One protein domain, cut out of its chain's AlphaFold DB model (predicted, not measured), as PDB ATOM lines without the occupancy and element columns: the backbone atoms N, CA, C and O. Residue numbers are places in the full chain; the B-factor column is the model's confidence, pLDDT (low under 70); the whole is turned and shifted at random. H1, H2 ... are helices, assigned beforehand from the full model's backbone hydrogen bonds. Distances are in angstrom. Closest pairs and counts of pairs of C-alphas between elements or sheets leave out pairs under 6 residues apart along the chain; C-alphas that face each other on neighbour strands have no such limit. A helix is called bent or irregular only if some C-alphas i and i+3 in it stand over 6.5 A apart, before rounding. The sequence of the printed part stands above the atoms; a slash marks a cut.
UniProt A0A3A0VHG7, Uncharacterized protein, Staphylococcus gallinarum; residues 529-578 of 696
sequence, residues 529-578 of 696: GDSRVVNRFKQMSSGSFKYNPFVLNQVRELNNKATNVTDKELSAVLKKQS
ATOM      1  N   GLY A 529     147.359 159.437 131.902       59.09
ATOM      2  CA  GLY A 529     146.835 158.849 130.660       59.09
ATOM      3  C   GLY A 529     147.693 159.152 129.427       59.09
ATOM      4  O   GLY A 529     148.112 158.213 128.748       59.09
ATOM      5  N   ASP A 530     148.050 160.422 129.199       70.62
ATOM      6  CA  ASP A 530     148.843 160.860 128.036       70.62
ATOM      7  C   ASP A 530     150.142 160.067 127.931       70.62
ATOM      8  O   ASP A 530     150.468 159.511 126.883       70.62
ATOM      9  N   SER A 531     150.852 159.930 129.056       78.06
ATOM     10  CA  SER A 531     152.092 159.155 129.118       78.06
ATOM     11  C   SER A 531     151.893 157.681 128.742       78.06
ATOM     12  O   SER A 531     152.781 157.088 128.135       78.06
ATOM     13  N   ARG A 532     150.739 157.065 129.039       86.81
ATOM     14  CA  ARG A 532     150.447 155.668 128.657       86.81
ATOM     15  C   ARG A 532     150.164 155.531 127.163       86.81
ATOM     16  O   ARG A 532     150.652 154.590 126.541       86.81
ATOM     17  N   VAL A 533     149.389 156.448 126.588       89.25
ATOM     18  CA  VAL A 533     149.040 156.439 125.156       89.25
ATOM     19  C   VAL A 533     150.266 156.788 124.304       89.25
ATOM     20  O   VAL A 533     150.603 156.042 123.385       89.25
ATOM     21  N   VAL A 534     151.024 157.822 124.683       90.88
ATOM     22  CA  VAL A 534     152.285 158.211 124.029       90.88
ATOM     23  C   VAL A 534     153.369 157.138 124.164       90.88
ATOM     24  O   VAL A 534     154.090 156.895 123.197       90.88
ATOM     25  N   ASN A 535     153.499 156.452 125.306       90.25
ATOM     26  CA  ASN A 535     154.517 155.401 125.442       90.25
ATOM     27  C   ASN A 535     154.150 154.121 124.676       90.25
ATOM     28  O   ASN A 535     155.035 153.564 124.026       90.25
ATOM     29  N   ARG A 536     152.874 153.697 124.650       91.56
ATOM     30  CA  ARG A 536     152.421 152.619 123.743       91.56
ATOM     31  C   ARG A 536     152.689 152.985 122.286       91.56
ATOM     32  O   ARG A 536     153.320 152.220 121.562       91.56
ATOM     33  N   PHE A 537     152.328 154.202 121.879       93.25
ATOM     34  CA  PHE A 537     152.629 154.704 120.542       93.25
ATOM     35  C   PHE A 537     154.132 154.673 120.221       93.25
ATOM     36  O   PHE A 537     154.525 154.221 119.147       93.25
ATOM     37  N   LYS A 538     155.000 155.102 121.147       91.00
ATOM     38  CA  LYS A 538     156.464 155.056 120.979       91.00
ATOM     39  C   LYS A 538     157.035 153.638 120.952       91.00
ATOM     40  O   LYS A 538     158.135 153.464 120.433       91.00
ATOM     41  N   GLN A 539     156.329 152.633 121.468       90.81
ATOM     42  CA  GLN A 539     156.700 151.221 121.330       90.81
ATOM     43  C   GLN A 539     156.270 150.669 119.961       90.81
ATOM     44  O   GLN A 539     157.089 150.059 119.280       90.81
ATOM     45  N   MET A 540     155.036 150.957 119.529       86.50
ATOM     46  CA  MET A 540     154.460 150.478 118.263       86.50
ATOM     47  C   MET A 540     155.032 151.151 117.005       86.50
ATOM     48  O   MET A 540     155.211 150.503 115.975       86.50
ATOM     49  N   SER A 541     155.280 152.460 117.056       87.00
ATOM     50  CA  SER A 541     155.841 153.219 115.933       87.00
ATOM     51  C   SER A 541     157.317 152.883 115.705       87.00
ATOM     52  O   SER A 541     158.034 152.455 116.614       87.00
ATOM     53  N   SER A 542     157.805 153.103 114.484       81.88
ATOM     54  CA  SER A 542     159.192 152.845 114.083       81.88
ATOM     55  C   SER A 542     159.888 154.120 113.592       81.88
ATOM     56  O   SER A 542     159.247 155.090 113.183       81.88
ATOM     57  N   GLY A 543     161.222 154.139 113.671       86.38
ATOM     58  CA  GLY A 543     162.043 155.263 113.211       86.38
ATOM     59  C   GLY A 543     161.683 156.614 113.849       86.38
ATOM     60  O   GLY A 543     161.403 156.708 115.046       86.38
ATOM     61  N   SER A 544     161.702 157.665 113.029       84.94
ATOM     62  CA  SER A 544     161.502 159.065 113.432       84.94
ATOM     63  C   SER A 544     160.078 159.407 113.885       84.94
ATOM     64  O   SER A 544     159.896 160.385 114.612       84.94
ATOM     65  N   PHE A 545     159.066 158.604 113.536       84.50
ATOM     66  CA  PHE A 545     157.671 158.857 113.925       84.50
ATOM     67  C   PHE A 545     157.463 158.878 115.449       84.50
ATOM     68  O   PHE A 545     156.596 159.604 115.926       84.50
ATOM     69  N   LYS A 546     158.320 158.185 116.220       91.06
ATOM     70  CA  LYS A 546     158.361 158.210 117.699       91.06
ATOM     71  C   LYS A 546     158.561 159.612 118.303       91.06
ATOM     72  O   LYS A 546     158.249 159.812 119.478       91.06
ATOM     73  N   TYR A 547     159.123 160.547 117.530       88.19
ATOM     74  CA  TYR A 547     159.576 161.868 117.990       88.19
ATOM     75  C   TYR A 547     159.006 163.037 117.175       88.19
ATOM     76  O   TYR A 547     159.246 164.188 117.523       88.19
ATOM     77  N   ASN A 548     158.260 162.769 116.100       87.50
ATOM     78  CA  ASN A 548     157.638 163.814 115.289       87.50
ATOM     79  C   ASN A 548     156.547 164.532 116.123       87.50
ATOM     80  O   ASN A 548     155.590 163.871 116.535       87.50
ATOM     81  N   PRO A 549     156.650 165.852 116.378       84.12
ATOM     82  CA  PRO A 549     155.756 166.545 117.304       84.12
ATOM     83  C   PRO A 549     154.308 166.624 116.800       84.12
ATOM     84  O   PRO A 549     153.388 166.490 117.597       84.12
ATOM     85  N   PHE A 550     154.086 166.739 115.486       84.88
ATOM     86  CA  PHE A 550     152.744 166.711 114.885       84.88
ATOM     87  C   PHE A 550     152.044 165.367 115.141       84.88
ATOM     88  O   PHE A 550     150.893 165.312 115.568       84.88
ATOM     89  N   VAL A 551     152.787 164.275 114.960       88.69
ATOM     90  CA  VAL A 551     152.326 162.903 115.207       88.69
ATOM     91  C   VAL A 551     152.083 162.662 116.702       88.69
ATOM     92  O   VAL A 551     151.058 162.100 117.078       88.69
ATOM     93  N   LEU A 552     152.976 163.140 117.574       89.81
ATOM     94  CA  LEU A 552     152.797 163.060 119.027       89.81
ATOM     95  C   LEU A 552     151.601 163.890 119.524       89.81
ATOM     96  O   LEU A 552     150.932 163.466 120.465       89.81
ATOM     97  N   ASN A 553     151.294 165.022 118.887       87.94
ATOM     98  CA  ASN A 553     150.112 165.825 119.206       87.94
ATOM     99  C   ASN A 553     148.815 165.108 118.812       87.94
ATOM    100  O   ASN A 553     147.925 165.014 119.650       87.94
ATOM    101  N   GLN A 554     148.743 164.471 117.637       89.56
ATOM    102  CA  GLN A 554     147.596 163.613 117.293       89.56
ATOM    103  C   GLN A 554     147.413 162.452 118.291       89.56
ATOM    104  O   GLN A 554     146.294 162.129 118.683       89.56
ATOM    105  N   VAL A 555     148.509 161.849 118.766       90.81
ATOM    106  CA  VAL A 555     148.479 160.774 119.778       90.81
ATOM    107  C   VAL A 555     147.993 161.272 121.149       90.81
ATOM    108  O   VAL A 555     147.262 160.551 121.829       90.81
ATOM    109  N   ARG A 556     148.348 162.502 121.546       89.81
ATOM    110  CA  ARG A 556     147.795 163.182 122.735       89.81
ATOM    111  C   ARG A 556     146.304 163.486 122.552       89.81
ATOM    112  O   ARG A 556     145.502 163.182 123.429       89.81
ATOM    113  N   GLU A 557     145.908 164.006 121.390       86.81
ATOM    114  CA  GLU A 557     144.502 164.266 121.060       86.81
ATOM    115  C   GLU A 557     143.631 163.007 121.131       86.81
ATOM    116  O   GLU A 557     142.498 163.101 121.594       86.81
ATOM    117  N   LEU A 558     144.136 161.834 120.730       87.06
ATOM    118  CA  LEU A 558     143.403 160.575 120.909       87.06
ATOM    119  C   LEU A 558     143.118 160.284 122.392       87.06
ATOM    120  O   LEU A 558     141.991 159.923 122.721       87.06
ATOM    121  N   ASN A 559     144.090 160.490 123.293       86.38
ATOM    122  CA  ASN A 559     143.882 160.306 124.739       86.38
ATOM    123  C   ASN A 559     142.880 161.316 125.326       86.38
ATOM    124  O   ASN A 559     142.140 160.986 126.249       86.38
ATOM    125  N   ASN A 560     142.817 162.524 124.763       83.06
ATOM    126  CA  ASN A 560     141.853 163.549 125.169       83.06
ATOM    127  C   ASN A 560     140.440 163.315 124.600       83.06
ATOM    128  O   ASN A 560     139.466 163.790 125.179       83.06
ATOM    129  N   LYS A 561     140.313 162.589 123.480       81.56
ATOM    130  CA  LYS A 561     139.031 162.301 122.806       81.56
ATOM    131  C   LYS A 561     138.387 160.982 123.244       81.56
ATOM    132  O   LYS A 561     137.168 160.863 123.156       81.56
ATOM    133  N   ALA A 562     139.164 160.002 123.714       75.56
ATOM    134  CA  ALA A 562     138.665 158.684 124.109       75.56
ATOM    135  C   ALA A 562     139.265 158.206 125.440       75.56
ATOM    136  O   ALA A 562     140.478 158.211 125.628       75.56
ATOM    137  N   THR A 563     138.417 157.695 126.342       75.25
ATOM    138  CA  THR A 563     138.838 157.185 127.665       75.25
ATOM    139  C   THR A 563     139.778 155.979 127.588       75.25
ATOM    140  O   THR A 563     140.517 155.715 128.534       75.25
ATOM    141  N   ASN A 564     139.757 155.245 126.471       82.44
ATOM    142  CA  ASN A 564     140.651 154.133 126.176       82.44
ATOM    143  C   ASN A 564     141.033 154.172 124.692       82.44
ATOM    144  O   ASN A 564     140.233 153.791 123.844       82.44
ATOM    145  N   VAL A 565     142.256 154.607 124.379       87.69
ATOM    146  CA  VAL A 565     142.776 154.577 123.001       87.69
ATOM    147  C   VAL A 565     143.262 153.172 122.648       87.69
ATOM    148  O   VAL A 565     144.097 152.596 123.357       87.69
ATOM    149  N   THR A 566     142.782 152.648 121.529       90.31
ATOM    150  CA  THR A 566     143.104 151.328 120.982       90.31
ATOM    151  C   THR A 566     144.364 151.385 120.122       90.31
ATOM    152  O   THR A 566     144.628 152.354 119.414       90.31
ATOM    153  N   ASP A 567     145.114 150.290 120.084       89.50
ATOM    154  CA  ASP A 567     146.319 150.147 119.261       89.50
ATOM    155  C   ASP A 567     146.029 150.324 117.745       89.50
ATOM    156  O   ASP A 567     146.862 150.833 116.989       89.50
ATOM    157  N   LYS A 568     144.801 150.019 117.292       89.56
ATOM    158  CA  LYS A 568     144.302 150.325 115.934       89.56
ATOM    159  C   LYS A 568     144.203 151.834 115.652       89.56
ATOM    160  O   LYS A 568     144.429 152.265 114.528       89.56
ATOM    161  N   GLU A 569     143.871 152.637 116.658       89.19
ATOM    162  CA  GLU A 569     143.734 154.096 116.542       89.19
ATOM    163  C   GLU A 569     145.116 154.760 116.617       89.19
ATOM    164  O   GLU A 569     145.443 155.607 115.790       89.19
ATOM    165  N   LEU A 570     145.991 154.273 117.507       90.19
ATOM    166  CA  LEU A 570     147.406 154.660 117.550       90.19
ATOM    167  C   LEU A 570     148.140 154.394 116.228       90.19
ATOM    168  O   LEU A 570     148.931 155.219 115.774       90.19
ATOM    169  N   SER A 571     147.875 153.250 115.591       88.31
ATOM    170  CA  SER A 571     148.437 152.920 114.276       88.31
ATOM    171  C   SER A 571     147.732 153.634 113.116       88.31
ATOM    172  O   SER A 571     148.357 153.827 112.072       88.31
ATOM    173  N   ALA A 572     146.501 154.127 113.289       86.94
ATOM    174  CA  ALA A 572     145.858 155.002 112.308       86.94
ATOM    175  C   ALA A 572     146.575 156.360 112.178       86.94
ATOM    176  O   ALA A 572     146.660 156.870 111.067       86.94
ATOM    177  N   VAL A 573     147.193 156.887 113.245       86.25
ATOM    178  CA  VAL A 573     148.068 158.084 113.174       86.25
ATOM    179  C   VAL A 573     149.319 157.835 112.309       86.25
ATOM    180  O   VAL A 573     149.847 158.748 111.679       86.25
ATOM    181  N   LEU A 574     149.799 156.586 112.244       84.31
ATOM    182  CA  LEU A 574     150.907 156.184 111.362       84.31
ATOM    183  C   LEU A 574     150.455 155.898 109.925       84.31
ATOM    184  O   LEU A 574     151.293 155.845 109.018       84.31
ATOM    185  N   LYS A 575     149.152 155.691 109.691       79.69
ATOM    186  CA  LYS A 575     148.620 155.537 108.338       79.69
ATOM    187  C   LYS A 575     148.812 156.869 107.623       79.69
ATOM    188  O   LYS A 575     148.301 157.897 108.054       79.69
ATOM    189  N   LYS A 576     149.513 156.843 106.489       67.69
ATOM    190  CA  LYS A 576     149.576 158.000 105.591       67.69
ATOM    191  C   LYS A 576     148.145 158.409 105.244       67.69
ATOM    192  O   LYS A 576     147.421 157.617 104.637       67.69
ATOM    193  N   GLN A 577     147.751 159.617 105.640       63.41
ATOM    194  CA  GLN A 577     146.529 160.238 105.148       63.41
ATOM    195  C   GLN A 577     146.640 160.286 103.625       63.41
ATOM    196  O   GLN A 577     147.579 160.884 103.096       63.41
ATOM    197  N   SER A 578     145.734 159.601 102.929       53.38
ATOM    198  CA  SER A 578     145.666 159.753 101.484       53.38
ATOM    199  C   SER A 578     144.869 161.003 101.164       53.38
ATOM    200  O   SER A 578     143.839 161.268 101.781       53.38
TER     201      SER A 578
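AT A GLANCE: This is residues 529 to 578 of the 696 residues of an uncharacterized protein of Staphylococcus gallinarum (UniProt A0A3A0VHG7). Three helices, H1, H3 and H4, make a small crossed cluster, their centres at the corners of a triangle, with H3 and H4 both packed slantwise or crosswise on H1. The short helix H2 sits in the turn between H1 and H3, and residues 576 to 578 trail away from the cluster as a tail. The printed part has 50 residues with four named helices, H1, H2, H3 and H4 in that order, and no named strand; the class is all helix. It is compact, with a radius of gyration of the C-alphas of 9.7 A and spans of 26 by 22 by 17 A.

IN THESE COORDINATES: Find C-alpha 529 at (146.835, 158.849, 130.660); from there H1, residues 529 to 540, runs 16.8 A. Next comes H2, residues 543 to 546, which is irregular, but only just: C-alphas 543 and 546 are 6.51 A apart. H3, residues 549 to 561, begins at C-alpha 549, (155.756, 166.545, 117.304), and runs 18.1 A. H4, residues 567 to 572, runs 8.5 A and ends at C-alpha 572, (145.858, 155.002, 112.308).

HOW THE PARTS SIT: Look first at H1 and H3, which touch at a steep tilt of 51 degrees, opposite ways; their closest C-alphas, of Asp 530 and Arg 556, are 5.9 A apart. H1 and H4 touch about perpendicular, at 74 degrees, closest at the C-alphas of Phe 537 and Leu 570, 6.0 A. H3, with residues 555 to 558 alone, only just touches H4, with 3 pairs of C-alphas within 8 A, the closest those of Val 555 and Leu 570 at 6.6 A; the tilt is steep, 50 degrees, opposite ways. The helix packing is mostly crossed, with no touching pair at a shallow tilt. H2 is close to H1 but not clearly touching, the closest C-alphas, of Lys 538 and Lys 546, 4.9 A apart, and H2 and H4 are apart. In H1, H3 and H4 each O i to N i+4 pair is within hydrogen-bond range; H2 is too short for such a pair, and 0 of its 1 O i to N i+3 pair is within range.

THE WHOLE: The two C-alphas farthest apart, of Gly 529 and Ser 578, are 29.2 A apart. The printed part has no cut, and the three links between the helices are tight. The model's mean pLDDT over the printed part is 84.4, and it is under 70 at residue 529 and residues 576 to 578.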